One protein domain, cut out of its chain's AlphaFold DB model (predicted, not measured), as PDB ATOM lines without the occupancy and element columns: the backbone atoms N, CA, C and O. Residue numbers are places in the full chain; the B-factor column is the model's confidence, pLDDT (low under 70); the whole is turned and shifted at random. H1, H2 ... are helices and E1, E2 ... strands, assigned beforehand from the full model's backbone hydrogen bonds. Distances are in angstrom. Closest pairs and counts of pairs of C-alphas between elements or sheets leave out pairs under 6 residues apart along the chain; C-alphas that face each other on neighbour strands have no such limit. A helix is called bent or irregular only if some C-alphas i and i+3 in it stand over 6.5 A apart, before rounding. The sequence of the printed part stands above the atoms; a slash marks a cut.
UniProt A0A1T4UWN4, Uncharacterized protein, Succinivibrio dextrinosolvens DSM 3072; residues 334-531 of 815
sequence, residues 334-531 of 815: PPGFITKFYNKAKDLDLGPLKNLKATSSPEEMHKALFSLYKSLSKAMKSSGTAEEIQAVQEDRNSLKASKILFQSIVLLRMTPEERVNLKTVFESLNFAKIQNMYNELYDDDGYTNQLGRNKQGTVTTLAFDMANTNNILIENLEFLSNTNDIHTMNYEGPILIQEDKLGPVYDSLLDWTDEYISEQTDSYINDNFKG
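This is residues 334 to 531 of the 815 residues of an uncharacterized protein of Succinivibrio dextrinosolvens DSM 3072 (UniProt A0A1T4UWN4). Two long helices, H3 and H10, run the same way, and a third, H9, crosses both nearly at right angles. H5, H6 and H7 pack on H9, H1 packs on H3 and H5, and the far end of H10 with E1, residues 518 to 531, sticks out as an arm. The printed part has 198 residues, with ten named helices, H1 to H10, followed by one named strand, E1; the class is mostly helix. It is compact, with a radius of gyration of the C-alphas of 17.5 A, and spans 54 by 43 by 27 A.

Find C-alpha 499 at (227.217, 148.775, 206.853); from there H10, residues 499 to 528, runs 41.9 A to C-alpha 528 at (217.401, 188.510, 197.975). It has a kink of 29 degrees near residue 506 and is irregular, but only just: C-alphas 501 and 504 are 6.7 A apart. E1 is residues 529 to 531 and pairs with no named strand. Look next at H9, residues 453 to 481, 41.7 A long, and H3, residues 362 to 382, 30.2 A. H5 is residues 396 to 412, 24.1 A, and H7 is 429 to 443, 20.8 A. The shorter helices are H1, residues 337 to 346, starting at (197.324, 178.565, 213.032), H2, 351 to 354, H4, 386 to 394, H6, 416 to 426, and H8, 445 to 448.

Start at H3, the hub, which touches six helices. Its residues 363 to 366 alone touch H10, at a shallow tilt of 11 degrees, the same way; the closest C-alphas, of His 366 and Val 505, are 6.6 A apart. H9 is about perpendicular to H3, at 85 degrees, and touches it at Tyr 373 and Met 466, whose C-alphas are closest at 7.2 A. H9 also touches H10 at 75 degrees, about perpendicular, with C-alphas 459 and 509 closest at 6.2 A. H7 touches H9, with C-alphas 442 and 460 closest at 4.7 A, opposite ways at a steep tilt of 37 degrees, only just past shallow. H5 touches H9 at a steep tilt of 54 degrees, the same way, with C-alphas 408 and 476 closest at 6.1 A. H6 touches H9, C-alphas 419 and 477 being closest at 7.2 A. H1 touches H3, C-alphas 344 and 379 being closest at 5.7 A. H2 touches H3, C-alphas 352 and 368 being closest at 5.0 A. H4 and H5 touch only at the corner, and only just, with 3 pairs of C-alphas within 8 A; the closest are 392 and 398, 5.3 A apart. H8 is close to but not clearly touching H7, C-alphas 441 and 447 being closest at 6.7 A. Every O i to N i+4 pair is within hydrogen-bond range in H1, H3, H4, H5, H6, H7 and H9, and 24 of 26 are in H10; H2 and H8 are too short for such a pair.

The two C-alphas farthest apart, of Asn 484 and Gly 531, lie 56.8 A from each other. The printed part has no cut, and the long link is H9 to H10, residues 482 to 498. Mean pLDDT of the printed part is 79.3, with residues 444 to 454, 482 to 503, 520 and 523 to 531 under 70.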
ATOM      1  N   PRO A 334     199.148 182.180 216.786       85.56
ATOM      2  CA  PRO A 334     198.423 183.134 215.957       85.56
ATOM      3  C   PRO A 334     197.029 182.606 215.574       85.56
ATOM      4  O   PRO A 334     196.886 181.404 215.324       85.56
ATOM      5  N   PRO A 335     195.999 183.469 215.496       86.62
ATOM      6  CA  PRO A 335     194.664 183.056 215.072       86.62
ATOM      7  C   PRO A 335     194.674 182.310 213.729       86.62
ATOM      8  O   PRO A 335     195.264 182.758 212.746       86.62
ATOM      9  N   GLY A 336     194.004 181.162 213.675       87.31
ATOM     10  CA  GLY A 336     193.912 180.293 212.502       87.31
ATOM     11  C   GLY A 336     195.086 179.323 212.328       87.31
ATOM     12  O   GLY A 336     195.008 178.438 211.468       87.31
ATOM     13  N   PHE A 337     196.159 179.449 213.116       89.06
ATOM     14  CA  PHE A 337     197.324 178.565 213.032       89.06
ATOM     15  C   PHE A 337     196.951 177.113 213.345       89.06
ATOM     16  O   PHE A 337     197.318 176.219 212.584       89.06
ATOM     17  N   ILE A 338     196.182 176.863 214.414       90.56
ATOM     18  CA  ILE A 338     195.785 175.506 214.830       90.56
ATOM     19  C   ILE A 338     194.933 174.850 213.742       90.56
ATOM     20  O   ILE A 338     195.148 173.686 213.402       90.56
ATOM     21  N   THR A 339     193.983 175.593 213.174       90.12
ATOM     22  CA  THR A 339     193.106 175.103 212.105       90.12
ATOM     23  C   THR A 339     193.896 174.738 210.849       90.12
ATOM     24  O   THR A 339     193.688 173.662 210.284       90.12
ATOM     25  N   LYS A 340     194.848 175.584 210.434       89.25
ATOM     26  CA  LYS A 340     195.761 175.276 209.321       89.25
ATOM     27  C   LYS A 340     196.609 174.039 209.624       89.25
ATOM     28  O   LYS A 340     196.658 173.132 208.792       89.25
ATOM     29  N   PHE A 341     197.172 173.955 210.832       89.19
ATOM     30  CA  PHE A 341     197.927 172.791 211.304       89.19
ATOM     31  C   PHE A 341     197.110 171.503 211.219       89.19
ATOM     32  O   PHE A 341     197.586 170.489 210.709       89.19
ATOM     33  N   TYR A 342     195.863 171.548 211.690       91.19
ATOM     34  CA  TYR A 342     194.943 170.420 211.652       91.19
ATOM     35  C   TYR A 342     194.634 169.977 210.232       91.19
ATOM     36  O   TYR A 342     194.712 168.784 209.953       91.19
ATOM     37  N   ASN A 343     194.345 170.910 209.327       89.19
ATOM     38  CA  ASN A 343     194.069 170.569 207.936       89.19
ATOM     39  C   ASN A 343     195.272 169.872 207.283       89.19
ATOM     40  O   ASN A 343     195.095 168.855 206.624       89.19
ATOM     41  N   LYS A 344     196.503 170.331 207.550       88.38
ATOM     42  CA  LYS A 344     197.721 169.656 207.066       88.38
ATOM     43  C   LYS A 344     197.909 168.270 207.682       88.38
ATOM     44  O   LYS A 344     198.233 167.319 206.978       88.38
ATOM     45  N   ALA A 345     197.680 168.136 208.986       89.62
ATOM     46  CA  ALA A 345     197.804 166.861 209.683       89.62
ATOM     47  C   ALA A 345     196.694 165.860 209.310       89.62
ATOM     48  O   ALA A 345     196.900 164.653 209.424       89.62
ATOM     49  N   LYS A 346     195.517 166.332 208.879       85.88
ATOM     50  CA  LYS A 346     194.366 165.501 208.495       85.88
ATOM     51  C   LYS A 346     194.609 164.714 207.208       85.88
ATOM     52  O   LYS A 346     194.119 163.592 207.106       85.88
ATOM     53  N   ASP A 347     195.388 165.268 206.287       83.69
ATOM     54  CA  ASP A 347     195.650 164.660 204.978       83.69
ATOM     55  C   ASP A 347     196.898 163.763 204.974       83.69
ATOM     56  O   ASP A 347     197.205 163.119 203.975       83.69
ATOM     57  N   LEU A 348     197.608 163.675 206.106       89.38
ATOM     58  CA  LEU A 348     198.764 162.793 206.247       89.38
ATOM     59  C   LEU A 348     198.359 161.321 206.075       89.38
ATOM     60  O   LEU A 348     197.445 160.852 206.766       89.38
ATOM     61  N   ASP A 349     199.090 160.592 205.229       89.31
ATOM     62  CA  ASP A 349     198.992 159.137 205.129       89.31
ATOM     63  C   ASP A 349     199.509 158.478 206.414       89.31
ATOM     64  O   ASP A 349     200.677 158.595 206.784       89.31
ATOM     65  N   LEU A 350     198.607 157.788 207.109       91.50
ATOM     66  CA  LEU A 350     198.914 157.070 208.343       91.50
ATOM     67  C   LEU A 350     199.284 155.607 208.095       91.50
ATOM     68  O   LEU A 350     199.637 154.926 209.053       91.50
ATOM     69  N   GLY A 351     199.201 155.116 206.854       91.19
ATOM     70  CA  GLY A 351     199.524 153.739 206.481       91.19
ATOM     71  C   GLY A 351     200.867 153.261 207.040       91.19
ATOM     72  O   GLY A 351     200.882 152.239 207.730       91.19
ATOM     73  N   PRO A 352     201.975 154.007 206.853       92.00
ATOM     74  CA  PRO A 352     203.277 153.632 207.403       92.00
ATOM     75  C   PRO A 352     203.263 153.431 208.923       92.00
ATOM     76  O   PRO A 352     203.812 152.450 209.407       92.00
ATOM     77  N   LEU A 353     202.592 154.315 209.670       92.06
ATOM     78  CA  LEU A 353     202.528 154.250 211.133       92.06
ATOM     79  C   LEU A 353     201.581 153.141 211.623       92.06
ATOM     80  O   LEU A 353     201.892 152.442 212.580       92.06
ATOM     81  N   LYS A 354     200.437 152.955 210.950       91.56
ATOM     82  CA  LYS A 354     199.425 151.932 211.273       91.56
ATOM     83  C   LYS A 354     199.907 150.506 211.016       91.56
ATOM     84  O   LYS A 354     199.449 149.582 211.681       91.56
ATOM     85  N   ASN A 355     200.806 150.332 210.052       90.38
ATOM     86  CA  ASN A 355     201.339 149.026 209.675       90.38
ATOM     87  C   ASN A 355     202.512 148.570 210.554       90.38
ATOM     88  O   ASN A 355     202.929 147.415 210.435       90.38
ATOM     89  N   LEU A 356     203.032 149.441 211.431       91.06
ATOM     90  CA  LEU A 356     204.072 149.062 212.382       91.06
ATOM     91  C   LEU A 356     203.559 148.009 213.366       91.06
ATOM     92  O   LEU A 356     202.429 148.061 213.853       91.06
ATOM     93  N   LYS A 357     204.434 147.060 213.688       87.31
ATOM     94  CA  LYS A 357     204.222 146.018 214.698       87.31
ATOM     95  C   LYS A 357     205.435 145.964 215.618       87.31
ATOM     96  O   LYS A 357     206.513 146.413 215.237       87.31
ATOM     97  N   ALA A 358     205.303 145.362 216.800       75.50
ATOM     98  CA  ALA A 358     206.451 145.127 217.687       75.50
ATOM     99  C   ALA A 358     207.604 144.374 216.984       75.50
ATOM    100  O   ALA A 358     208.771 144.550 217.317       75.50
ATOM    101  N   THR A 359     207.271 143.580 215.960       76.31
ATOM    102  CA  THR A 359     208.218 142.823 215.135       76.31
ATOM    103  C   THR A 359     208.797 143.609 213.955       76.31
ATOM    104  O   THR A 359     209.591 143.041 213.209       76.31
ATOM    105  N   SER A 360     208.372 144.857 213.730       83.94
ATOM    106  CA  SER A 360     208.880 145.684 212.632       83.94
ATOM    107  C   SER A 360     210.386 145.883 212.756       83.94
ATOM    108  O   SER A 360     210.948 145.919 213.858       83.94
ATOM    109  N   SER A 361     211.052 145.973 211.611       83.19
ATOM    110  CA  SER A 361     212.491 146.202 211.582       83.19
ATOM    111  C   SER A 361     212.820 147.647 211.996       83.19
ATOM    112  O   SER A 361     211.980 148.540 211.844       83.19
ATOM    113  N   PRO A 362     214.048 147.913 212.482       84.19
ATOM    114  CA  PRO A 362     214.523 149.279 212.706       84.19
ATOM    115  C   PRO A 362     214.313 150.194 211.485       84.19
ATOM    116  O   PRO A 362     213.862 151.324 211.627       84.19
ATOM    117  N   GLU A 363     214.557 149.690 210.274       85.62
ATOM    118  CA  GLU A 363     214.383 150.446 209.030       85.62
ATOM    119  C   GLU A 363     212.915 150.823 208.762       85.62
ATOM    120  O   GLU A 363     212.620 151.967 208.419       85.62
ATOM    121  N   GLU A 364     211.981 149.883 208.943       89.00
ATOM    122  CA  GLU A 364     210.542 150.148 208.794       89.00
ATOM    123  C   GLU A 364     210.069 151.201 209.805       89.00
ATOM    124  O   GLU A 364     209.331 152.124 209.447       89.00
ATOM    125  N   MET A 365     210.540 151.096 211.053       90.88
ATOM    126  CA  MET A 365     210.258 152.072 212.106       90.88
ATOM    127  C   MET A 365     210.835 153.448 211.762       90.88
ATOM    128  O   MET A 365     210.118 154.444 211.857       90.88
ATOM    129  N   HIS A 366     212.096 153.514 211.314       92.00
ATOM    130  CA  HIS A 366     212.723 154.757 210.870       92.00
ATOM    131  C   HIS A 366     211.911 155.411 209.754       92.00
ATOM    132  O   HIS A 366     211.508 156.558 209.902       92.00
ATOM    133  N   LYS A 367     211.585 154.677 208.682       91.31
ATOM    134  CA  LYS A 367     210.808 155.203 207.548       91.31
ATOM    135  C   LYS A 367     209.468 155.799 207.986       91.31
ATOM    136  O   LYS A 367     209.111 156.897 207.555       91.31
ATOM    137  N   ALA A 368     208.734 155.110 208.862       92.94
ATOM    138  CA  ALA A 368     207.451 155.594 209.366       92.94
ATOM    139  C   ALA A 368     207.595 156.852 210.246       92.94
ATOM    140  O   ALA A 368     206.881 157.837 210.036       92.94
ATOM    141  N   LEU A 369     208.535 156.849 211.197       93.06
ATOM    142  CA  LEU A 369     208.778 157.975 212.111       93.06
ATOM    143  C   LEU A 369     209.357 159.194 211.383       93.06
ATOM    144  O   LEU A 369     208.964 160.331 211.643       93.06
ATOM    145  N   PHE A 370     210.246 158.963 210.423       91.81
ATOM    146  CA  PHE A 370     210.858 160.003 209.610       91.81
ATOM    147  C   PHE A 370     209.839 160.675 208.688       91.81
ATOM    148  O   PHE A 370     209.787 161.901 208.609       91.81
ATOM    149  N   SER A 371     208.950 159.897 208.063       90.50
ATOM    150  CA  SER A 371     207.834 160.433 207.271       90.50
ATOM    151  C   SER A 371     206.906 161.327 208.106       90.50
ATOM    152  O   SER A 371     206.519 162.422 207.675       90.50
ATOM    153  N   LEU A 372     206.603 160.905 209.340       91.62
ATOM    154  CA  LEU A 372     205.839 161.711 210.291       91.62
ATOM    155  C   LEU A 372     206.554 163.036 210.602       91.62
ATOM    156  O   LEU A 372     205.921 164.094 210.572       91.62
ATOM    157  N   TYR A 373     207.865 162.992 210.854       91.00
ATOM    158  CA  TYR A 373     208.660 164.180 211.159       91.00
ATOM    159  C   TYR A 373     208.775 165.147 209.967       91.00
ATOM    160  O   TYR A 373     208.539 166.347 210.128       91.00
ATOM    161  N   LYS A 374     209.016 164.648 208.746       88.00
ATOM    162  CA  LYS A 374     208.997 165.478 207.525       88.00
ATOM    163  C   LYS A 374     207.645 166.163 207.333       88.00
ATOM    164  O   LYS A 374     207.585 167.338 206.973       88.00
ATOM    165  N   SER A 375     206.556 165.452 207.609       90.25
ATOM    166  CA  SER A 375     205.198 165.988 207.484       90.25
ATOM    167  C   SER A 375     204.900 167.071 208.520       90.25
ATOM    168  O   SER A 375     204.302 168.091 208.179       90.25
ATOM    169  N   LEU A 376     205.377 166.896 209.755       90.94
ATOM    170  CA  LEU A 376     205.346 167.929 210.793       90.94
ATOM    171  C   LEU A 376     206.112 169.185 210.348       90.94
ATOM    172  O   LEU A 376     205.570 170.284 210.434       90.94
ATOM    173  N   SER A 377     207.337 169.028 209.835       84.75
ATOM    174  CA  SER A 377     208.158 170.152 209.357       84.75
ATOM    175  C   SER A 377     207.461 170.925 208.226       84.75
ATOM    176  O   SER A 377     207.341 172.151 208.277       84.75
ATOM    177  N   LYS A 378     206.872 170.215 207.253       85.44
ATOM    178  CA  LYS A 378     206.076 170.828 206.172       85.44
ATOM    179  C   LYS A 378     204.808 171.520 206.687       85.44
ATOM    180  O   LYS A 378     204.452 172.597 206.203       85.44
ATOM    181  N   ALA A 379     204.126 170.939 207.675       88.69
ATOM    182  CA  ALA A 379     202.962 171.560 208.303       88.69
ATOM    183  C   ALA A 379     203.344 172.850 209.045       88.69
ATOM    184  O   ALA A 379     202.669 173.862 208.869       88.69
ATOM    185  N   MET A 380     204.460 172.851 209.786       84.62
ATOM    186  CA  MET A 380     205.007 174.047 210.436       84.62
ATOM    187  C   MET A 380     205.239 175.180 209.438       84.62
ATOM    188  O   MET A 380     204.666 176.254 209.602       84.62
ATOM    189  N   LYS A 381     206.007 174.913 208.373       79.00
ATOM    190  CA  LYS A 381     206.377 175.916 207.362       79.00
ATOM    191  C   LYS A 381     205.183 176.520 206.607       79.00
ATOM    192  O   LYS A 381     205.315 177.579 206.013       79.00
ATOM    193  N   SER A 382     204.026 175.854 206.596       81.62
ATOM    194  CA  SER A 382     202.860 176.266 205.795       81.62
ATOM    195  C   SER A 382     201.657 176.750 206.611       81.62
ATOM    196  O   SER A 382     200.610 177.049 206.032       81.62
ATOM    197  N   SER A 383     201.773 176.823 207.941       83.31
ATOM    198  CA  SER A 383     200.643 177.163 208.819       83.31
ATOM    199  C   SER A 383     200.590 178.625 209.274       83.31
ATOM    200  O   SER A 383     199.581 179.033 209.848       83.31
ATOM    201  N   GLY A 384     201.613 179.427 208.979       80.50
ATOM    202  CA  GLY A 384     201.687 180.854 209.310       80.50
ATOM    203  C   GLY A 384     202.490 181.641 208.275       80.50
ATOM    204  O   GLY A 384     202.949 181.072 207.284       80.50
ATOM    205  N   THR A 385     202.636 182.946 208.487       78.19
ATOM    206  CA  THR A 385     203.618 183.764 207.757       78.19
ATOM    207  C   THR A 385     205.046 183.391 208.175       78.19
ATOM    208  O   THR A 385     205.244 182.759 209.215       78.19
ATOM    209  N   ALA A 386     206.055 183.785 207.391       71.12
ATOM    210  CA  ALA A 386     207.460 183.536 207.736       71.12
ATOM    211  C   ALA A 386     207.818 184.089 209.132       71.12
ATOM    212  O   ALA A 386     208.415 183.383 209.939       71.12
ATOM    213  N   GLU A 387     207.352 185.300 209.449       73.25
ATOM    214  CA  GLU A 387     207.543 185.957 210.750       73.25
ATOM    215  C   GLU A 387     206.862 185.194 211.898       73.25
ATOM    216  O   GLU A 387     207.450 184.993 212.961       73.25
ATOM    217  N   GLU A 388     205.626 184.725 211.692       78.50
ATOM    218  CA  GLU A 388     204.897 183.928 212.685       78.50
ATOM    219  C   GLU A 388     205.595 182.590 212.956       78.50
ATOM    220  O   GLU A 388     205.682 182.147 214.103       78.50
ATOM    221  N   ILE A 389     206.098 181.940 211.903       77.06
ATOM    222  CA  ILE A 389     206.808 180.662 212.002       77.06
ATOM    223  C   ILE A 389     208.140 180.849 212.722       77.06
ATOM    224  O   ILE A 389     208.446 180.062 213.620       77.06
ATOM    225  N   GLN A 390     208.889 181.899 212.386       74.81
ATOM    226  CA  GLN A 390     210.140 182.231 213.056       74.81
ATOM    227  C   GLN A 390     209.909 182.465 214.556       74.81
ATOM    228  O   GLN A 390     210.582 181.849 215.380       74.81
ATOM    229  N   ALA A 391     208.883 183.237 214.927       74.19
ATOM    230  CA  ALA A 391     208.535 183.462 216.330       74.19
ATOM    231  C   ALA A 391     208.175 182.161 217.082       74.19
ATOM    232  O   ALA A 391     208.509 182.004 218.257       74.19
ATOM    233  N   VAL A 392     207.510 181.207 216.415       79.19
ATOM    234  CA  VAL A 392     207.211 179.879 216.985       79.19
ATOM    235  C   VAL A 392     208.469 179.014 217.116       79.19
ATOM    236  O   VAL A 392     208.577 178.259 218.079       79.19
ATOM    237  N   GLN A 393     209.404 179.097 216.166       76.12
ATOM    238  CA  GLN A 393     210.652 178.325 216.167       76.12
ATOM    239  C   GLN A 393     211.658 178.831 217.206       76.12
ATOM    240  O   GLN A 393     212.331 178.020 217.843       76.12
ATOM    241  N   GLU A 394     211.733 180.146 217.413       75.75
ATOM    242  CA  GLU A 394     212.611 180.775 218.408       75.75
ATOM    243  C   GLU A 394     212.151 180.496 219.851       75.75
ATOM    244  O   GLU A 394     212.970 180.392 220.767       75.75
ATOM    245  N   ASP A 395     210.844 180.314 220.077       80.88
ATOM    246  CA  ASP A 395     210.303 179.957 221.387       80.88
ATOM    247  C   ASP A 395     210.232 178.434 221.575       80.88
ATOM    248  O   ASP A 395     209.314 177.757 221.111       80.88
ATOM    249  N   ARG A 396     211.171 177.887 222.357       81.31
ATOM    250  CA  ARG A 396     211.270 176.444 222.650       81.31
ATOM    251  C   ARG A 396     209.946 175.807 223.102       81.31
ATOM    252  O   ARG A 396     209.656 174.670 222.724       81.31
ATOM    253  N   ASN A 397     209.146 176.518 223.901       84.25
ATOM    254  CA  ASN A 397     207.860 176.011 224.387       84.25
ATOM    255  C   ASN A 397     206.815 175.976 223.265       84.25
ATOM    256  O   ASN A 397     206.100 174.986 223.134       84.25
ATOM    257  N   SER A 398     206.749 177.008 222.425       85.25
ATOM    258  CA  SER A 398     205.867 177.045 221.252       85.25
ATOM    259  C   SER A 398     206.252 175.978 220.225       85.25
ATOM    260  O   SER A 398     205.374 175.303 219.685       85.25
ATOM    261  N   LEU A 399     207.551 175.735 220.032       85.62
ATOM    262  CA  LEU A 399     208.048 174.655 219.184       85.62
ATOM    263  C   LEU A 399     207.680 173.266 219.738       85.62
ATOM    264  O   LEU A 399     207.143 172.439 219.006       85.62
ATOM    265  N   LYS A 400     207.897 172.983 221.033       88.44
ATOM    266  CA  LYS A 400     207.442 171.703 221.620       88.44
ATOM    267  C   LYS A 400     205.913 171.582 221.567       88.44
ATOM    268  O   LYS A 400     205.395 170.503 221.284       88.44
ATOM    269  N   ALA A 401     205.180 172.677 221.763       90.12
ATOM    270  CA  ALA A 401     203.723 172.703 221.663       90.12
ATOM    271  C   ALA A 401     203.207 172.375 220.254       90.12
ATOM    272  O   ALA A 401     202.219 171.649 220.138       90.12
ATOM    273  N   SER A 402     203.868 172.843 219.190       90.44
ATOM    274  CA  SER A 402     203.489 172.509 217.810       90.44
ATOM    275  C   SER A 402     203.751 171.030 217.490       90.44
ATOM    276  O   SER A 402     202.898 170.379 216.878       90.44
ATOM    277  N   LYS A 403     204.855 170.458 218.001       92.06
ATOM    278  CA  LYS A 403     205.130 169.009 217.944       92.06
ATOM    279  C   LYS A 403     204.027 168.208 218.655       92.06
ATOM    280  O   LYS A 403     203.452 167.297 218.056       92.06
ATOM    281  N   ILE A 404     203.667 168.596 219.887       91.81
ATOM    282  CA  ILE A 404     202.575 167.980 220.669       91.81
ATOM    283  C   ILE A 404     201.246 168.043 219.909       91.81
ATOM    284  O   ILE A 404     200.524 167.045 219.831       91.81
ATOM    285  N   LEU A 405     200.928 169.211 219.348       92.19
ATOM    286  CA  LEU A 405     199.702 169.455 218.598       92.19
ATOM    287  C   LEU A 405     199.578 168.499 217.414       92.19
ATOM    288  O   LEU A 405     198.600 167.760 217.317       92.19
ATOM    289  N   PHE A 406     200.581 168.494 216.539       93.25
ATOM    290  CA  PHE A 406     200.577 167.701 215.316       93.25
ATOM    291  C   PHE A 406     200.465 166.206 215.600       93.25
ATOM    292  O   PHE A 406     199.597 165.522 215.060       93.25
ATOM    293  N   GLN A 407     201.309 165.701 216.499       93.56
ATOM    294  CA  GLN A 407     201.333 164.286 216.845       93.56
ATOM    295  C   GLN A 407     200.040 163.843 217.527       93.56
ATOM    296  O   GLN A 407     199.533 162.766 217.230       93.56
ATOM    297  N   SER A 408     199.448 164.685 218.377       92.38
ATOM    298  CA  SER A 408     198.142 164.386 218.971       92.38
ATOM    299  C   SER A 408     197.044 164.280 217.913       92.38
ATOM    300  O   SER A 408     196.197 163.396 218.009       92.38
ATOM    301  N   ILE A 409     197.052 165.137 216.885       92.38
ATOM    302  CA  ILE A 409     196.089 165.054 215.773       92.38
ATOM    303  C   ILE A 409     196.258 163.729 215.033       92.38
ATOM    304  O   ILE A 409     195.272 163.040 214.773       92.38
ATOM    305  N   VAL A 410     197.504 163.353 214.742       93.25
ATOM    306  CA  VAL A 410     197.842 162.082 214.096       93.25
ATOM    307  C   VAL A 410     197.352 160.890 214.921       93.25
ATOM    308  O   VAL A 410     196.616 160.051 214.405       93.25
ATOM    309  N   LEU A 411     197.668 160.846 216.216       92.94
ATOM    310  CA  LEU A 411     197.265 159.752 217.102       92.94
ATOM    311  C   LEU A 411     195.748 159.675 217.301       92.94
ATOM    312  O   LEU A 411     195.196 158.583 217.416       92.94
ATOM    313  N   LEU A 412     195.043 160.806 217.338       91.56
ATOM    314  CA  LEU A 412     193.584 160.839 217.479       91.56
ATOM    315  C   LEU A 412     192.844 160.378 216.213       91.56
ATOM    316  O   LEU A 412     191.703 159.932 216.317       91.56
ATOM    317  N   ARG A 413     193.485 160.437 215.037       91.75
ATOM    318  CA  ARG A 413     192.977 159.839 213.786       91.75
ATOM    319  C   ARG A 413     193.123 158.312 213.752       91.75
ATOM    320  O   ARG A 413     192.520 157.667 212.896       91.75
ATOM    321  N   MET A 414     193.923 157.738 214.653       90.75
ATOM    322  CA  MET A 414     194.057 156.291 214.811       90.75
ATOM    323  C   MET A 414     192.929 155.735 215.693       90.75
ATOM    324  O   MET A 414     192.407 156.420 216.581       90.75
ATOM    325  N   THR A 415     192.541 154.483 215.472       88.38
ATOM    326  CA  THR A 415     191.606 153.778 216.359       88.38
ATOM    327  C   THR A 415     192.276 153.474 217.711       88.38
ATOM    328  O   THR A 415     193.505 153.490 217.814       88.38
ATOM    329  N   PRO A 416     191.509 153.199 218.785       83.75
ATOM    330  CA  PRO A 416     192.094 152.771 220.057       83.75
ATOM    331  C   PRO A 416     192.998 151.537 219.924       83.75
ATOM    332  O   PRO A 416     194.067 151.508 220.523       83.75
ATOM    333  N   GLU A 417     192.610 150.560 219.101       82.50
ATOM    334  CA  GLU A 417     193.402 149.354 218.835       82.50
ATOM    335  C   GLU A 417     194.710 149.677 218.099       82.50
ATOM    336  O   GLU A 417     195.775 149.215 218.497       82.50
ATOM    337  N   GLU A 418     194.662 150.544 217.083       90.06
ATOM    338  CA  GLU A 418     195.859 151.010 216.375       90.06
ATOM    339  C   GLU A 418     196.834 151.737 217.320       90.06
ATOM    340  O   GLU A 418     198.046 151.558 217.211       90.06
ATOM    341  N   ARG A 419     196.325 152.522 218.281       88.88
ATOM    342  CA  ARG A 419     197.156 153.171 219.313       88.88
ATOM    343  C   ARG A 419     197.795 152.168 220.272       88.88
ATOM    344  O   ARG A 419     198.959 152.338 220.622       88.88
ATOM    345  N   VAL A 420     197.073 151.119 220.669       82.94
ATOM    346  CA  VAL A 420     197.630 150.029 221.491       82.94
ATOM    347  C   VAL A 420     198.719 149.277 220.725       82.94
ATOM    348  O   VAL A 420     199.782 149.015 221.281       82.94
ATOM    349  N   ASN A 421     198.517 149.011 219.433       85.06
ATOM    350  CA  ASN A 421     199.553 148.406 218.596       85.06
ATOM    351  C   ASN A 421     200.797 149.302 218.525       85.06
ATOM    352  O   ASN A 421     201.906 148.830 218.769       85.06
ATOM    353  N   LEU A 422     200.630 150.606 218.289       89.94
ATOM    354  CA  LEU A 422     201.750 151.550 218.281       89.94
ATOM    355  C   LEU A 422     202.466 151.634 219.642       89.94
ATOM    356  O   LEU A 422     203.686 151.766 219.686       89.94
ATOM    357  N   LYS A 423     201.743 151.487 220.756       86.62
ATOM    358  CA  LYS A 423     202.362 151.379 222.083       86.62
ATOM    359  C   LYS A 423     203.308 150.175 222.144       86.62
ATOM    360  O   LYS A 423     204.474 150.344 222.481       86.62
ATOM    361  N   THR A 424     202.852 148.994 221.721       81.06
ATOM    362  CA  THR A 424     203.704 147.786 221.718       81.06
ATOM    363  C   THR A 424     204.914 147.893 220.780       81.06
ATOM    364  O   THR A 424     205.950 147.281 221.031       81.06
ATOM    365  N   VAL A 425     204.819 148.696 219.712       86.44
ATOM    366  CA  VAL A 425     205.958 149.056 218.848       86.44
ATOM    367  C   VAL A 425     207.016 149.828 219.643       86.44
ATOM    368  O   VAL A 425     208.193 149.476 219.570       86.44
ATOM    369  N   PHE A 426     206.623 150.849 220.413       87.31
ATOM    370  CA  PHE A 426     207.555 151.670 221.202       87.31
ATOM    371  C   PHE A 426     208.144 150.943 222.413       87.31
ATOM    372  O   PHE A 426     209.260 151.245 222.825       87.31
ATOM    373  N   GLU A 427     207.454 149.929 222.926       79.06
ATOM    374  CA  GLU A 427     207.980 149.039 223.969       79.06
ATOM    375  C   GLU A 427     208.948 147.978 223.408       79.06
ATOM    376  O   GLU A 427     209.562 147.226 224.162       79.06
ATOM    377  N   SER A 428     209.113 147.885 222.083       76.44
ATOM    378  CA  SER A 428     209.941 146.847 221.463       76.44
ATOM    379  C   SER A 428     211.446 147.142 221.523       76.44
ATOM    380  O   SER A 428     211.909 148.281 221.433       76.44
ATOM    381  N   LEU A 429     212.242 146.069 221.532       70.56
ATOM    382  CA  LEU A 429     213.703 146.141 221.426       70.56
ATOM    383  C   LEU A 429     214.169 146.841 220.136       70.56
ATOM    384  O   LEU A 429     215.224 147.471 220.121       70.56
ATOM    385  N   ASN A 430     213.420 146.718 219.038       80.06
ATOM    386  CA  ASN A 430     213.797 147.346 217.770       80.06
ATOM    387  C   ASN A 430     213.603 148.866 217.800       80.06
ATOM    388  O   ASN A 430     214.412 149.578 217.206       80.06
ATOM    389  N   PHE A 431     212.623 149.371 218.554       86.06
ATOM    390  CA  PHE A 431     212.501 150.805 218.800       86.06
ATOM    391  C   PHE A 431     213.649 151.333 219.673       86.06
ATOM    392  O   PHE A 431     214.251 152.350 219.334       86.06
ATOM    393  N   ALA A 432     214.020 150.602 220.731       80.62
ATOM    394  CA  ALA A 432     215.171 150.946 221.571       80.62
ATOM    395  C   ALA A 432     216.475 151.064 220.760       80.62
ATOM    396  O   ALA A 432     217.259 151.988 220.969       80.62
ATOM    397  N   LYS A 433     216.676 150.174 219.776       80.06
ATOM    398  CA  LYS A 433     217.800 150.272 218.830       80.06
ATOM    399  C   LYS A 433     217.753 151.565 218.019       80.06
ATOM    400  O   LYS A 433     218.778 152.221 217.904       80.06
ATOM    401  N   ILE A 434     216.590 151.944 217.485       86.12
ATOM    402  CA  ILE A 434     216.438 153.182 216.706       86.12
ATOM    403  C   ILE A 434     216.714 154.426 217.548       86.12
ATOM    404  O   ILE A 434     217.419 155.319 217.087       86.12
ATOM    405  N   GLN A 435     216.221 154.477 218.787       85.31
ATOM    406  CA  GLN A 435     216.535 155.589 219.685       85.31
ATOM    407  C   GLN A 435     218.028 155.667 220.001       85.31
ATOM    408  O   GLN A 435     218.606 156.750 219.946       85.31
ATOM    409  N   ASN A 436     218.673 154.526 220.253       79.00
ATOM    410  CA  ASN A 436     220.115 154.497 220.467       79.00
ATOM    411  C   ASN A 436     220.892 154.953 219.220       79.00
ATOM    412  O   ASN A 436     221.842 155.709 219.354       79.00
ATOM    413  N   MET A 437     220.455 154.577 218.009       81.38
ATOM    414  CA  MET A 437     221.070 155.042 216.754       81.38
ATOM    415  C   MET A 437     220.993 156.566 216.597       81.38
ATOM    416  O   MET A 437     221.974 157.180 216.190       81.38
ATOM    417  N   TYR A 438     219.856 157.194 216.922       86.50
ATOM    418  CA  TYR A 438     219.754 158.658 216.878       86.50
ATOM    419  C   TYR A 438     220.635 159.338 217.927       86.50
ATOM    420  O   TYR A 438     221.237 160.363 217.623       86.50
ATOM    421  N   ASN A 439     220.727 158.768 219.131       80.50
ATOM    422  CA  ASN A 439     221.592 159.298 220.183       80.50
ATOM    423  C   ASN A 439     223.076 159.165 219.810       80.50
ATOM    424  O   ASN A 439     223.815 160.127 219.957       80.50
ATOM    425  N   GLU A 440     223.509 158.030 219.250       77.56
ATOM    426  CA  GLU A 440     224.897 157.843 218.796       77.56
ATOM    427  C   GLU A 440     225.270 158.798 217.653       77.56
ATOM    428  O   GLU A 440     226.332 159.409 217.699       77.56
ATOM    429  N   LEU A 441     224.386 159.007 216.667       78.50
ATOM    430  CA  LEU A 441     224.596 160.006 215.604       78.50
ATOM    431  C   LEU A 441     224.636 161.451 216.131       78.50
ATOM    432  O   LEU A 441     225.138 162.349 215.451       78.50
ATOM    433  N   TYR A 442     224.062 161.683 217.309       76.56
ATOM    434  CA  TYR A 442     224.096 162.973 217.975       76.56
ATOM    435  C   TYR A 442     225.357 163.162 218.843       76.56
ATOM    436  O   TYR A 442     225.929 164.251 218.827       76.56
ATOM    437  N   ASP A 443     225.790 162.123 219.566       70.12
ATOM    438  CA  ASP A 443     226.863 162.184 220.570       70.12
ATOM    439  C   ASP A 443     228.269 161.837 220.032       70.12
ATOM    440  O   ASP A 443     229.261 162.261 220.628       70.12
ATOM    441  N   ASP A 444     228.391 161.067 218.942       64.06
ATOM    442  CA  ASP A 444     229.685 160.603 218.417       64.06
ATOM    443  C   ASP A 444     230.062 161.294 217.095       64.06
ATOM    444  O   ASP A 444     229.600 160.935 216.006       64.06
ATOM    445  N   ASP A 445     230.986 162.257 217.198       54.25
ATOM    446  CA  ASP A 445     231.592 162.962 216.063       54.25
ATOM    447  C   ASP A 445     232.180 161.987 215.016       54.25
ATOM    448  O   ASP A 445     232.185 162.285 213.820       54.25
ATOM    449  N   GLY A 446     232.626 160.795 215.442       56.44
ATOM    450  CA  GLY A 446     233.243 159.738 214.639       56.44
ATOM    451  C   GLY A 446     232.512 159.381 213.346       56.44
ATOM    452  O   GLY A 446     233.155 159.208 212.307       56.44
ATOM    453  N   TYR A 447     231.181 159.306 213.395       60.47
ATOM    454  CA  TYR A 447     230.344 158.823 212.290       60.47
ATOM    455  C   TYR A 447     230.184 159.834 211.162       60.47
ATOM    456  O   TYR A 447     230.129 159.476 209.987       60.47
ATOM    457  N   THR A 448     230.135 161.111 211.518       58.47
ATOM    458  CA  THR A 448     229.931 162.226 210.593       58.47
ATOM    459  C   THR A 448     231.226 162.950 210.247       58.47
ATOM    460  O   THR A 448     231.196 163.859 209.426       58.47
ATOM    461  N   ASN A 449     232.368 162.540 210.805       61.28
ATOM    462  CA  ASN A 449     233.682 163.152 210.565       61.28
ATOM    463  C   ASN A 449     234.135 163.139 209.093       61.28
ATOM    464  O   ASN A 449     235.068 163.854 208.734       61.28
ATOM    465  N   GLN A 450     233.511 162.316 208.243       62.50
ATOM    466  CA  GLN A 450     233.749 162.317 206.793       62.50
ATOM    467  C   GLN A 450     232.950 163.404 206.051       62.50
ATOM    468  O   GLN A 450     233.219 163.673 204.882       62.50
ATOM    469  N   LEU A 451     231.964 164.023 206.706       67.56
ATOM    470  CA  LEU A 451     231.173 165.130 206.177       67.56
ATOM    471  C   LEU A 451     231.844 166.472 206.507       67.56
ATOM    472  O   LEU A 451     232.558 166.607 207.500       67.56
ATOM    473  N   GLY A 452     231.551 167.510 205.720       66.25
ATOM    474  CA  GLY A 452     231.852 168.887 206.127       66.25
ATOM    475  C   GLY A 452     231.125 169.255 207.432       66.25
ATOM    476  O   GLY A 452     229.996 168.806 207.658       66.25
ATOM    477  N   ARG A 453     231.741 170.093 208.283       66.06
ATOM    478  CA  ARG A 453     231.251 170.441 209.640       66.06
ATOM    479  C   ARG A 453     229.785 170.890 209.688       66.06
ATOM    480  O   ARG A 453     229.079 170.536 210.626       66.06
ATOM    481  N   ASN A 454     229.307 171.634 208.691       64.44
ATOM    482  CA  ASN A 454     227.919 172.114 208.654       64.44
ATOM    483  C   ASN A 454     226.922 171.013 208.282       64.44
ATOM    484  O   ASN A 454     225.819 170.963 208.832       64.44
ATOM    485  N   LYS A 455     227.315 170.103 207.382       73.12
ATOM    486  CA  LYS A 455     226.507 168.927 207.040       73.12
ATOM    487  C   LYS A 455     226.434 167.980 208.232       73.12
ATOM    488  O   LYS A 455     225.339 167.576 208.600       73.12
ATOM    489  N   GLN A 456     227.567 167.740 208.894       76.06
ATOM    490  CA  GLN A 456     227.628 167.059 210.187       76.06
ATOM    491  C   GLN A 456     226.693 167.720 211.208       76.06
ATOM    492  O   GLN A 456     225.781 167.066 211.698       76.06
ATOM    493  N   GLY A 457     226.840 169.024 211.463       73.81
ATOM    494  CA  GLY A 457     226.017 169.742 212.440       73.81
ATOM    495  C   GLY A 457     224.515 169.669 212.146       73.81
ATOM    496  O   GLY A 457     223.708 169.530 213.067       73.81
ATOM    497  N   THR A 458     224.128 169.698 210.867       76.19
ATOM    498  CA  THR A 458     222.725 169.552 210.455       76.19
ATOM    499  C   THR A 458     222.225 168.123 210.669       76.19
ATOM    500  O   THR A 458     221.167 167.950 211.268       76.19
ATOM    501  N   VAL A 459     222.995 167.102 210.277       81.62
ATOM    502  CA  VAL A 459     222.658 165.686 210.517       81.62
ATOM    503  C   VAL A 459     222.502 165.412 212.016       81.62
ATOM    504  O   VAL A 459     221.484 164.860 212.431       81.62
ATOM    505  N   THR A 460     223.450 165.869 212.835       80.12
ATOM    506  CA  THR A 460     223.419 165.784 214.303       80.12
ATOM    507  C   THR A 460     222.172 166.462 214.880       80.12
ATOM    508  O   THR A 460     221.482 165.890 215.723       80.12
ATOM    509  N   THR A 461     221.823 167.657 214.387       81.06
ATOM    510  CA  THR A 461     220.610 168.378 214.812       81.06
ATOM    511  C   THR A 461     219.342 167.611 214.438       81.06
ATOM    512  O   THR A 461     218.439 167.479 215.263       81.06
ATOM    513  N   LEU A 462     219.273 167.060 213.224       84.50
ATOM    514  CA  LEU A 462     218.133 166.264 212.768       84.50
ATOM    515  C   LEU A 462     217.991 164.957 213.557       84.50
ATOM    516  O   LEU A 462     216.870 164.589 213.901       84.50
ATOM    517  N   ALA A 463     219.096 164.281 213.882       85.88
ATOM    518  CA  ALA A 463     219.090 163.078 214.715       85.88
ATOM    519  C   ALA A 463     218.562 163.382 216.127       85.88
ATOM    520  O   ALA A 463     217.648 162.705 216.607       85.88
ATOM    521  N   PHE A 464     219.042 164.466 216.744       85.56
ATOM    522  CA  PHE A 464     218.527 164.949 218.026       85.56
ATOM    523  C   PHE A 464     217.032 165.283 217.965       85.56
ATOM    524  O   PHE A 464     216.247 164.876 218.827       85.56
ATOM    525  N   ASP A 465     216.612 166.011 216.930       85.50
ATOM    526  CA  ASP A 465     215.214 166.377 216.749       85.50
ATOM    527  C   ASP A 465     214.319 165.159 216.520       85.50
ATOM    528  O   ASP A 465     213.191 165.147 217.020       85.50
ATOM    529  N   MET A 466     214.803 164.134 215.815       90.12
ATOM    530  CA  MET A 466     214.116 162.854 215.639       90.12
ATOM    531  C   MET A 466     213.932 162.135 216.978       90.12
ATOM    532  O   MET A 466     212.804 161.760 217.309       90.12
ATOM    533  N   ALA A 467     214.992 162.007 217.781       87.25
ATOM    534  CA  ALA A 467     214.921 161.389 219.106       87.25
ATOM    535  C   ALA A 467     213.917 162.114 220.021       87.25
ATOM    536  O   ALA A 467     213.024 161.498 220.612       87.25
ATOM    537  N   ASN A 468     213.990 163.446 220.061       87.81
ATOM    538  CA  ASN A 468     213.072 164.284 220.830       87.81
ATOM    539  C   ASN A 468     211.624 164.172 220.317       87.81
ATOM    540  O   ASN A 468     210.685 164.023 221.097       87.81
ATOM    541  N   THR A 469     211.427 164.187 218.998       89.94
ATOM    542  CA  THR A 469     210.106 164.027 218.371       89.94
ATOM    543  C   THR A 469     209.486 162.675 218.726       89.94
ATOM    544  O   THR A 469     208.294 162.625 219.034       89.94
ATOM    545  N   ASN A 470     210.273 161.600 218.763       91.31
ATOM    546  CA  ASN A 470     209.803 160.281 219.191       91.31
ATOM    547  C   ASN A 470     209.404 160.260 220.673       91.31
ATOM    548  O   ASN A 470     208.354 159.719 221.008       91.31
ATOM    549  N   ASN A 471     210.178 160.906 221.551       88.44
ATOM    550  CA  ASN A 471     209.834 161.010 222.973       88.44
ATOM    551  C   ASN A 471     208.518 161.774 223.181       88.44
ATOM    552  O   ASN A 471     207.655 161.332 223.933       88.44
ATOM    553  N   ILE A 472     208.301 162.872 222.451       90.94
ATOM    554  CA  ILE A 472     207.028 163.609 222.498       90.94
ATOM    555  C   ILE A 472     205.873 162.738 221.969       90.94
ATOM    556  O   ILE A 472     204.755 162.810 222.485       90.94
ATOM    557  N   LEU A 473     206.124 161.884 220.971       92.62
ATOM    558  CA  LEU A 473     205.108 160.977 220.435       92.62
ATOM    559  C   LEU A 473     204.691 159.930 221.477       92.62
ATOM    560  O   LEU A 473     203.495 159.662 221.607       92.62
ATOM    561  N   ILE A 474     205.650 159.408 222.248       89.75
ATOM    562  CA  ILE A 474     205.412 158.523 223.398       89.75
ATOM    563  C   ILE A 474     204.593 159.249 224.474       89.75
ATOM    564  O   ILE A 474     203.505 158.783 224.809       89.75
ATOM    565  N   GLU A 475     205.026 160.442 224.911       87.06
ATOM    566  CA  GLU A 475     204.301 161.272 225.896       87.06
ATOM    567  C   GLU A 475     202.845 161.548 225.453       87.06
ATOM    568  O   GLU A 475     201.915 161.676 226.258       87.06
ATOM    569  N   ASN A 476     202.614 161.717 224.148       89.88
ATOM    570  CA  ASN A 476     201.275 161.925 223.599       89.88
ATOM    571  C   ASN A 476     200.448 160.644 223.590       89.88
ATOM    572  O   ASN A 476     199.250 160.691 223.881       89.88
ATOM    573  N   LEU A 477     201.069 159.513 223.273       89.31
ATOM    574  CA  LEU A 477     200.410 158.219 223.275       89.31
ATOM    575  C   LEU A 477     199.996 157.799 224.690       89.31
ATOM    576  O   LEU A 477     198.859 157.361 224.865       89.31
ATOM    577  N   GLU A 478     200.847 158.015 225.693       82.75
ATOM    578  CA  GLU A 478     200.537 157.828 227.119       82.75
ATOM    579  C   GLU A 478     199.322 158.649 227.543       82.75
ATOM    580  O   GLU A 478     198.322 158.116 228.035       82.75
ATOM    581  N   PHE A 479     199.369 159.954 227.263       82.69
ATOM    582  CA  PHE A 479     198.309 160.887 227.623       82.69
ATOM    583  C   PHE A 479     196.958 160.532 226.989       82.69
ATOM    584  O   PHE A 479     195.913 160.676 227.631       82.69
ATOM    585  N   LEU A 480     196.962 160.101 225.724       80.94
ATOM    586  CA  LEU A 480     195.749 159.717 225.001       80.94
ATOM    587  C   LEU A 480     195.238 158.327 225.393       80.94
ATOM    588  O   LEU A 480     194.036 158.078 225.284       80.94
ATOM    589  N   SER A 481     196.123 157.444 225.857       71.50
ATOM    590  CA  SER A 481     195.774 156.096 226.318       71.50
ATOM    591  C   SER A 481     195.404 156.051 227.805       71.50
ATOM    592  O   SER A 481     194.950 155.012 228.274       71.50
ATOM    593  N   ASN A 482     195.560 157.164 228.538       66.00
ATOM    594  CA  ASN A 482     195.427 157.245 229.999       66.00
ATOM    595  C   ASN A 482     196.279 156.187 230.731       66.00
ATOM    596  O   ASN A 482     195.868 155.655 231.760       66.00
ATOM    597  N   THR A 483     197.451 155.856 230.187       57.62
ATOM    598  CA  THR A 483     198.412 154.956 230.833       57.62
ATOM    599  C   THR A 483     199.512 155.781 231.476       57.62
ATOM    600  O   THR A 483     199.955 156.758 230.881       57.62
ATOM    601  N   ASN A 484     199.964 155.377 232.663       49.94
ATOM    602  CA  ASN A 484     200.986 156.121 233.402       49.94
ATOM    603  C   ASN A 484     202.410 155.914 232.866       49.94
ATOM    604  O   ASN A 484     203.293 156.634 233.310       49.94
ATOM    605  N   ASP A 485     202.628 154.955 231.958       60.84
ATOM    606  CA  ASP A 485     203.953 154.686 231.396       60.84
ATOM    607  C   ASP A 485     203.866 153.858 230.094       60.84
ATOM    608  O   ASP A 485     203.031 152.941 229.970       60.84
ATOM    609  N   ILE A 486     204.699 154.195 229.108       65.19
ATOM    610  CA  ILE A 486     205.105 153.328 227.994       65.19
ATOM    611  C   ILE A 486     206.561 152.950 228.247       65.19
ATOM    612  O   ILE A 486     207.470 153.765 228.110       65.19
ATOM    613  N   HIS A 487     206.789 151.681 228.571       63.41
ATOM    614  CA  HIS A 487     208.109 151.214 228.969       63.41
ATOM    615  C   HIS A 487     209.019 151.025 227.754       63.41
ATOM    616  O   HIS A 487     208.993 149.995 227.078       63.41
ATOM    617  N   THR A 488     209.864 152.013 227.475       63.34
ATOM    618  CA  THR A 488     210.915 151.870 226.466       63.34
ATOM    619  C   THR A 488     212.057 151.023 227.020       63.34
ATOM    620  O   THR A 488     212.652 151.367 228.041       63.34
ATOM    621  N   MET A 489     212.393 149.923 226.343       62.84
ATOM    622  CA  MET A 489     213.551 149.103 226.714       62.84
ATOM    623  C   MET A 489     214.861 149.894 226.573       62.84
ATOM    624  O   MET A 489     215.022 150.669 225.632       62.84
ATOM    625  N   ASN A 490     215.838 149.621 227.440       56.75
ATOM    626  CA  ASN A 490     217.214 150.090 227.260       56.75
ATOM    627  C   ASN A 490     218.022 149.075 226.441       56.75
ATOM    628  O   ASN A 490     217.999 147.869 226.717       56.75
ATOM    629  N   TYR A 491     218.756 149.562 225.440       62.78
ATOM    630  CA  TYR A 491     219.665 148.759 224.625       62.78
ATOM    631  C   TYR A 491     221.119 149.077 225.001       62.78
ATOM    632  O   TYR A 491     221.578 150.188 224.787       62.78
ATOM    633  N   GLU A 492     221.841 148.096 225.556       53.47
ATOM    634  CA  GLU A 492     223.236 148.239 226.032       53.47
ATOM    635  C   GLU A 492     224.253 147.476 225.149       53.47
ATOM    636  O   GLU A 492     225.339 147.100 225.593       53.47
ATOM    637  N   GLY A 493     223.898 147.150 223.903       55.72
ATOM    638  CA  GLY A 493     224.819 146.488 222.973       55.72
ATOM    639  C   GLY A 493     225.631 147.504 222.167       55.72
ATOM    640  O   GLY A 493     225.072 148.540 221.819       55.72
ATOM    641  N   PRO A 494     226.890 147.212 221.780       51.44
ATOM    642  CA  PRO A 494     227.526 147.993 220.727       51.44
ATOM    643  C   PRO A 494     226.642 147.896 219.483       51.44
ATOM    644  O   PRO A 494     226.216 146.792 219.106       51.44
ATOM    645  N   ILE A 495     226.346 149.026 218.848       54.66
ATOM    646  CA  ILE A 495     225.804 148.983 217.498       54.66
ATOM    647  C   ILE A 495     226.947 148.480 216.617       54.66
ATOM    648  O   ILE A 495     227.836 149.220 216.220       54.66
ATOM    649  N   LEU A 496     226.983 147.165 216.375       45.41
ATOM    650  CA  LEU A 496     227.836 146.607 215.336       45.41
ATOM    651  C   LEU A 496     227.299 147.169 214.026       45.41
ATOM    652  O   LEU A 496     226.273 146.702 213.525       45.41
ATOM    653  N   ILE A 497     227.982 148.196 213.529       46.78
ATOM    654  CA  ILE A 497     227.798 148.787 212.210       46.78
ATOM    655  C   ILE A 497     228.129 147.690 211.196       46.78
ATOM    656  O   ILE A 497     229.230 147.592 210.670       46.78
ATOM    657  N   GLN A 498     227.195 146.774 210.969       44.09
ATOM    658  CA  GLN A 498     227.121 146.139 209.669       44.09
ATOM    659  C   GLN A 498     226.614 147.252 208.759       44.09
ATOM    660  O   GLN A 498     225.499 147.742 208.974       44.09
ATOM    661  N   GLU A 499     227.469 147.703 207.836       41.75
ATOM    662  CA  GLU A 499     227.217 148.775 206.853       41.75
ATOM    663  C   GLU A 499     225.803 148.670 206.237       41.75
ATOM    664  O   GLU A 499     225.146 149.668 205.963       41.75
ATOM    665  N   ASP A 500     225.275 147.453 206.166       46.03
ATOM    666  CA  ASP A 500     223.994 147.043 205.613       46.03
ATOM    667  C   ASP A 500     222.744 147.553 206.377       46.03
ATOM    668  O   ASP A 500     221.674 147.649 205.780       46.03
ATOM    669  N   LYS A 501     222.814 147.828 207.695       49.00
ATOM    670  CA  LYS A 501     221.618 148.151 208.527       49.00
ATOM    671  C   LYS A 501     221.548 149.596 209.025       49.00
ATOM    672  O   LYS A 501     220.455 150.074 209.325       49.00
ATOM    673  N   LEU A 502     222.690 150.277 209.128       55.19
ATOM    674  CA  LEU A 502     222.770 151.708 209.456       55.19
ATOM    675  C   LEU A 502     222.605 152.591 208.213       55.19
ATOM    676  O   LEU A 502     222.046 153.680 208.340       55.19
ATOM    677  N   GLY A 503     223.021 152.096 207.035       68.31
ATOM    678  CA  GLY A 503     222.962 152.813 205.757       68.31
ATOM    679  C   GLY A 503     221.627 153.520 205.524       68.31
ATOM    680  O   GLY A 503     221.609 154.741 205.493       68.31
ATOM    681  N   PRO A 504     220.473 152.825 205.538       74.12
ATOM    682  CA  PRO A 504     219.196 153.462 205.213       74.12
ATOM    683  C   PRO A 504     218.773 154.598 206.158       74.12
ATOM    684  O   PRO A 504     218.105 155.535 205.722       74.12
ATOM    685  N   VAL A 505     219.122 154.514 207.449       81.12
ATOM    686  CA  VAL A 505     218.801 155.555 208.446       81.12
ATOM    687  C   VAL A 505     219.682 156.778 208.222       81.12
ATOM    688  O   VAL A 505     219.189 157.904 208.190       81.12
ATOM    689  N   TYR A 506     220.981 156.545 208.056       79.75
ATOM    690  CA  TYR A 506     221.959 157.593 207.812       79.75
ATOM    691  C   TYR A 506     221.731 158.275 206.456       79.75
ATOM    692  O   TYR A 506     221.637 159.498 206.405       79.75
ATOM    693  N   ASP A 507     221.520 157.500 205.392       82.88
ATOM    694  CA  ASP A 507     221.225 157.982 204.039       82.88
ATOM    695  C   ASP A 507     219.955 158.840 204.023       82.88
ATOM    696  O   ASP A 507     219.957 159.937 203.476       82.88
ATOM    697  N   SER A 508     218.889 158.419 204.716       86.81
ATOM    698  CA  SER A 508     217.655 159.215 204.809       86.81
ATOM    699  C   SER A 508     217.872 160.561 205.515       86.81
ATOM    700  O   SER A 508     217.274 161.571 205.129       86.81
ATOM    701  N   LEU A 509     218.718 160.599 206.554       85.38
ATOM    702  CA  LEU A 509     219.089 161.838 207.247       85.38
ATOM    703  C   LEU A 509     219.984 162.729 206.376       85.38
ATOM    704  O   LEU A 509     219.814 163.950 206.389       85.38
ATOM    705  N   LEU A 510     220.903 162.143 205.605       83.25
ATOM    706  CA  LEU A 510     221.750 162.859 204.652       83.25
ATOM    707  C   LEU A 510     220.936 163.463 203.508       83.25
ATOM    708  O   LEU A 510     221.050 164.662 203.261       83.25
ATOM    709  N   ASP A 511     220.078 162.672 202.869       87.00
ATOM    710  CA  ASP A 511     219.220 163.111 201.767       87.00
ATOM    711  C   ASP A 511     218.343 164.286 202.194       87.00
ATOM    712  O   ASP A 511     218.178 165.269 201.471       87.00
ATOM    713  N   TRP A 512     217.792 164.218 203.407       85.31
ATOM    714  CA  TRP A 512     216.975 165.310 203.906       85.31
ATOM    715  C   TRP A 512     217.786 166.505 204.391       85.31
ATOM    716  O   TRP A 512     217.307 167.632 204.296       85.31
ATOM    717  N   THR A 513     219.014 166.291 204.859       81.56
ATOM    718  CA  THR A 513     219.957 167.392 205.073       81.56
ATOM    719  C   THR A 513     220.180 168.133 203.757       81.56
ATOM    720  O   THR A 513     220.063 169.352 203.726       81.56
ATOM    721  N   ASP A 514     220.400 167.422 202.653       81.19
ATOM    722  CA  ASP A 514     220.593 168.042 201.341       81.19
ATOM    723  C   ASP A 514     219.320 168.736 200.819       81.19
ATOM    724  O   ASP A 514     219.403 169.856 200.307       81.19
ATOM    725  N   GLU A 515     218.134 168.147 201.016       82.56
ATOM    726  CA  GLU A 515     216.842 168.793 200.715       82.56
ATOM    727  C   GLU A 515     216.652 170.066 201.555       82.56
ATOM    728  O   GLU A 515     216.350 171.122 201.002       82.56
ATOM    729  N   TYR A 516     216.880 170.004 202.871       75.94
ATOM    730  CA  TYR A 516     216.746 171.145 203.778       75.94
ATOM    731  C   TYR A 516     217.704 172.279 203.406       75.94
ATOM    732  O   TYR A 516     217.290 173.434 203.318       75.94
ATOM    733  N   ILE A 517     218.972 171.953 203.142       73.25
ATOM    734  CA  ILE A 517     219.983 172.921 202.713       73.25
ATOM    735  C   ILE A 517     219.578 173.558 201.381       73.25
ATOM    736  O   ILE A 517     219.673 174.780 201.232       73.25
ATOM    737  N   SER A 518     219.089 172.761 200.426       76.62
ATOM    738  CA  SER A 518     218.614 173.277 199.143       76.62
ATOM    739  C   SER A 518     217.412 174.203 199.311       76.62
ATOM    740  O   SER A 518     217.444 175.301 198.772       76.62
ATOM    741  N   GLU A 519     216.398 173.818 200.092       74.75
ATOM    742  CA  GLU A 519     215.206 174.641 200.341       74.75
ATOM    743  C   GLU A 519     215.564 176.003 200.947       74.75
ATOM    744  O   GLU A 519     215.032 177.031 200.533       74.75
ATOM    745  N   GLN A 520     216.473 176.025 201.923       69.00
ATOM    746  CA  GLN A 520     216.910 177.268 202.558       69.00
ATOM    747  C   GLN A 520     217.733 178.139 201.605       69.00
ATOM    748  O   GLN A 520     217.561 179.355 201.573       69.00
ATOM    749  N   THR A 521     218.589 177.515 200.790       70.81
ATOM    750  CA  THR A 521     219.341 178.206 199.733       70.81
ATOM    751  C   THR A 521     218.393 178.827 198.707       70.81
ATOM    752  O   THR A 521     218.548 179.987 198.337       70.81
ATOM    753  N   ASP A 522     217.381 178.076 198.272       73.12
ATOM    754  CA  ASP A 522     216.381 178.544 197.315       73.12
ATOM    755  C   ASP A 522     215.533 179.684 197.899       73.12
ATOM    756  O   ASP A 522     215.285 180.669 197.205       73.12
ATOM    757  N   SER A 523     215.126 179.592 199.173       69.00
ATOM    758  CA  SER A 523     214.414 180.677 199.867       69.00
ATOM    759  C   SER A 523     215.256 181.946 199.908       69.00
ATOM    760  O   SER A 523     214.795 182.993 199.467       69.00
ATOM    761  N   TYR A 524     216.518 181.832 200.337       68.12
ATOM    762  CA  TYR A 524     217.444 182.960 200.373       68.12
ATOM    763  C   TYR A 524     217.565 183.645 199.011       68.12
ATOM    764  O   TYR A 524     217.517 184.873 198.921       68.12
ATOM    765  N   ILE A 525     217.691 182.853 197.941       68.94
ATOM    766  CA  ILE A 525     217.780 183.390 196.586       68.94
ATOM    767  C   ILE A 525     216.502 184.128 196.211       68.94
ATOM    768  O   ILE A 525     216.573 185.253 195.732       68.94
ATOM    769  N   ASN A 526     215.337 183.530 196.447       68.38
ATOM    770  CA  ASN A 526     214.061 184.155 196.105       68.38
ATOM    771  C   ASN A 526     213.817 185.461 196.881       68.38
ATOM    772  O   ASN A 526     213.220 186.391 196.338       68.38
ATOM    773  N   ASP A 527     214.298 185.547 198.122       63.69
ATOM    774  CA  ASP A 527     214.118 186.721 198.978       63.69
ATOM    775  C   ASP A 527     215.086 187.869 198.621       63.69
ATOM    776  O   ASP A 527     214.709 189.047 198.698       63.69
ATOM    777  N   ASN A 528     216.313 187.541 198.188       63.75
ATOM    778  CA  ASN A 528     217.401 188.510 197.975       63.75
ATOM    779  C   ASN A 528     217.732 188.802 196.502       63.75
ATOM    780  O   ASN A 528     218.388 189.807 196.226       63.75
ATOM    781  N   PHE A 529     217.268 187.968 195.567       65.38
ATOM    782  CA  PHE A 529     217.433 188.145 194.124       65.38
ATOM    783  C   PHE A 529     216.062 188.295 193.472       65.38
ATOM    784  O   PHE A 529     215.375 187.322 193.161       65.38
ATOM    785  N   LYS A 530     215.650 189.547 193.266       62.81
ATOM    786  CA  LYS A 530     214.313 189.867 192.749       62.81
ATOM    787  C   LYS A 530     214.329 190.028 191.228       62.81
ATOM    788  O   LYS A 530     215.191 190.720 190.703       62.81
ATOM    789  N   GLY A 531     213.351 189.429 190.545       64.44
ATOM    790  CA  GLY A 531     213.093 189.599 189.108       64.44
ATOM    791  C   GLY A 531     213.585 188.459 188.193       64.44
ATOM    792  O   GLY A 531     213.900 187.357 188.648       64.44
TER     793      GLY A 531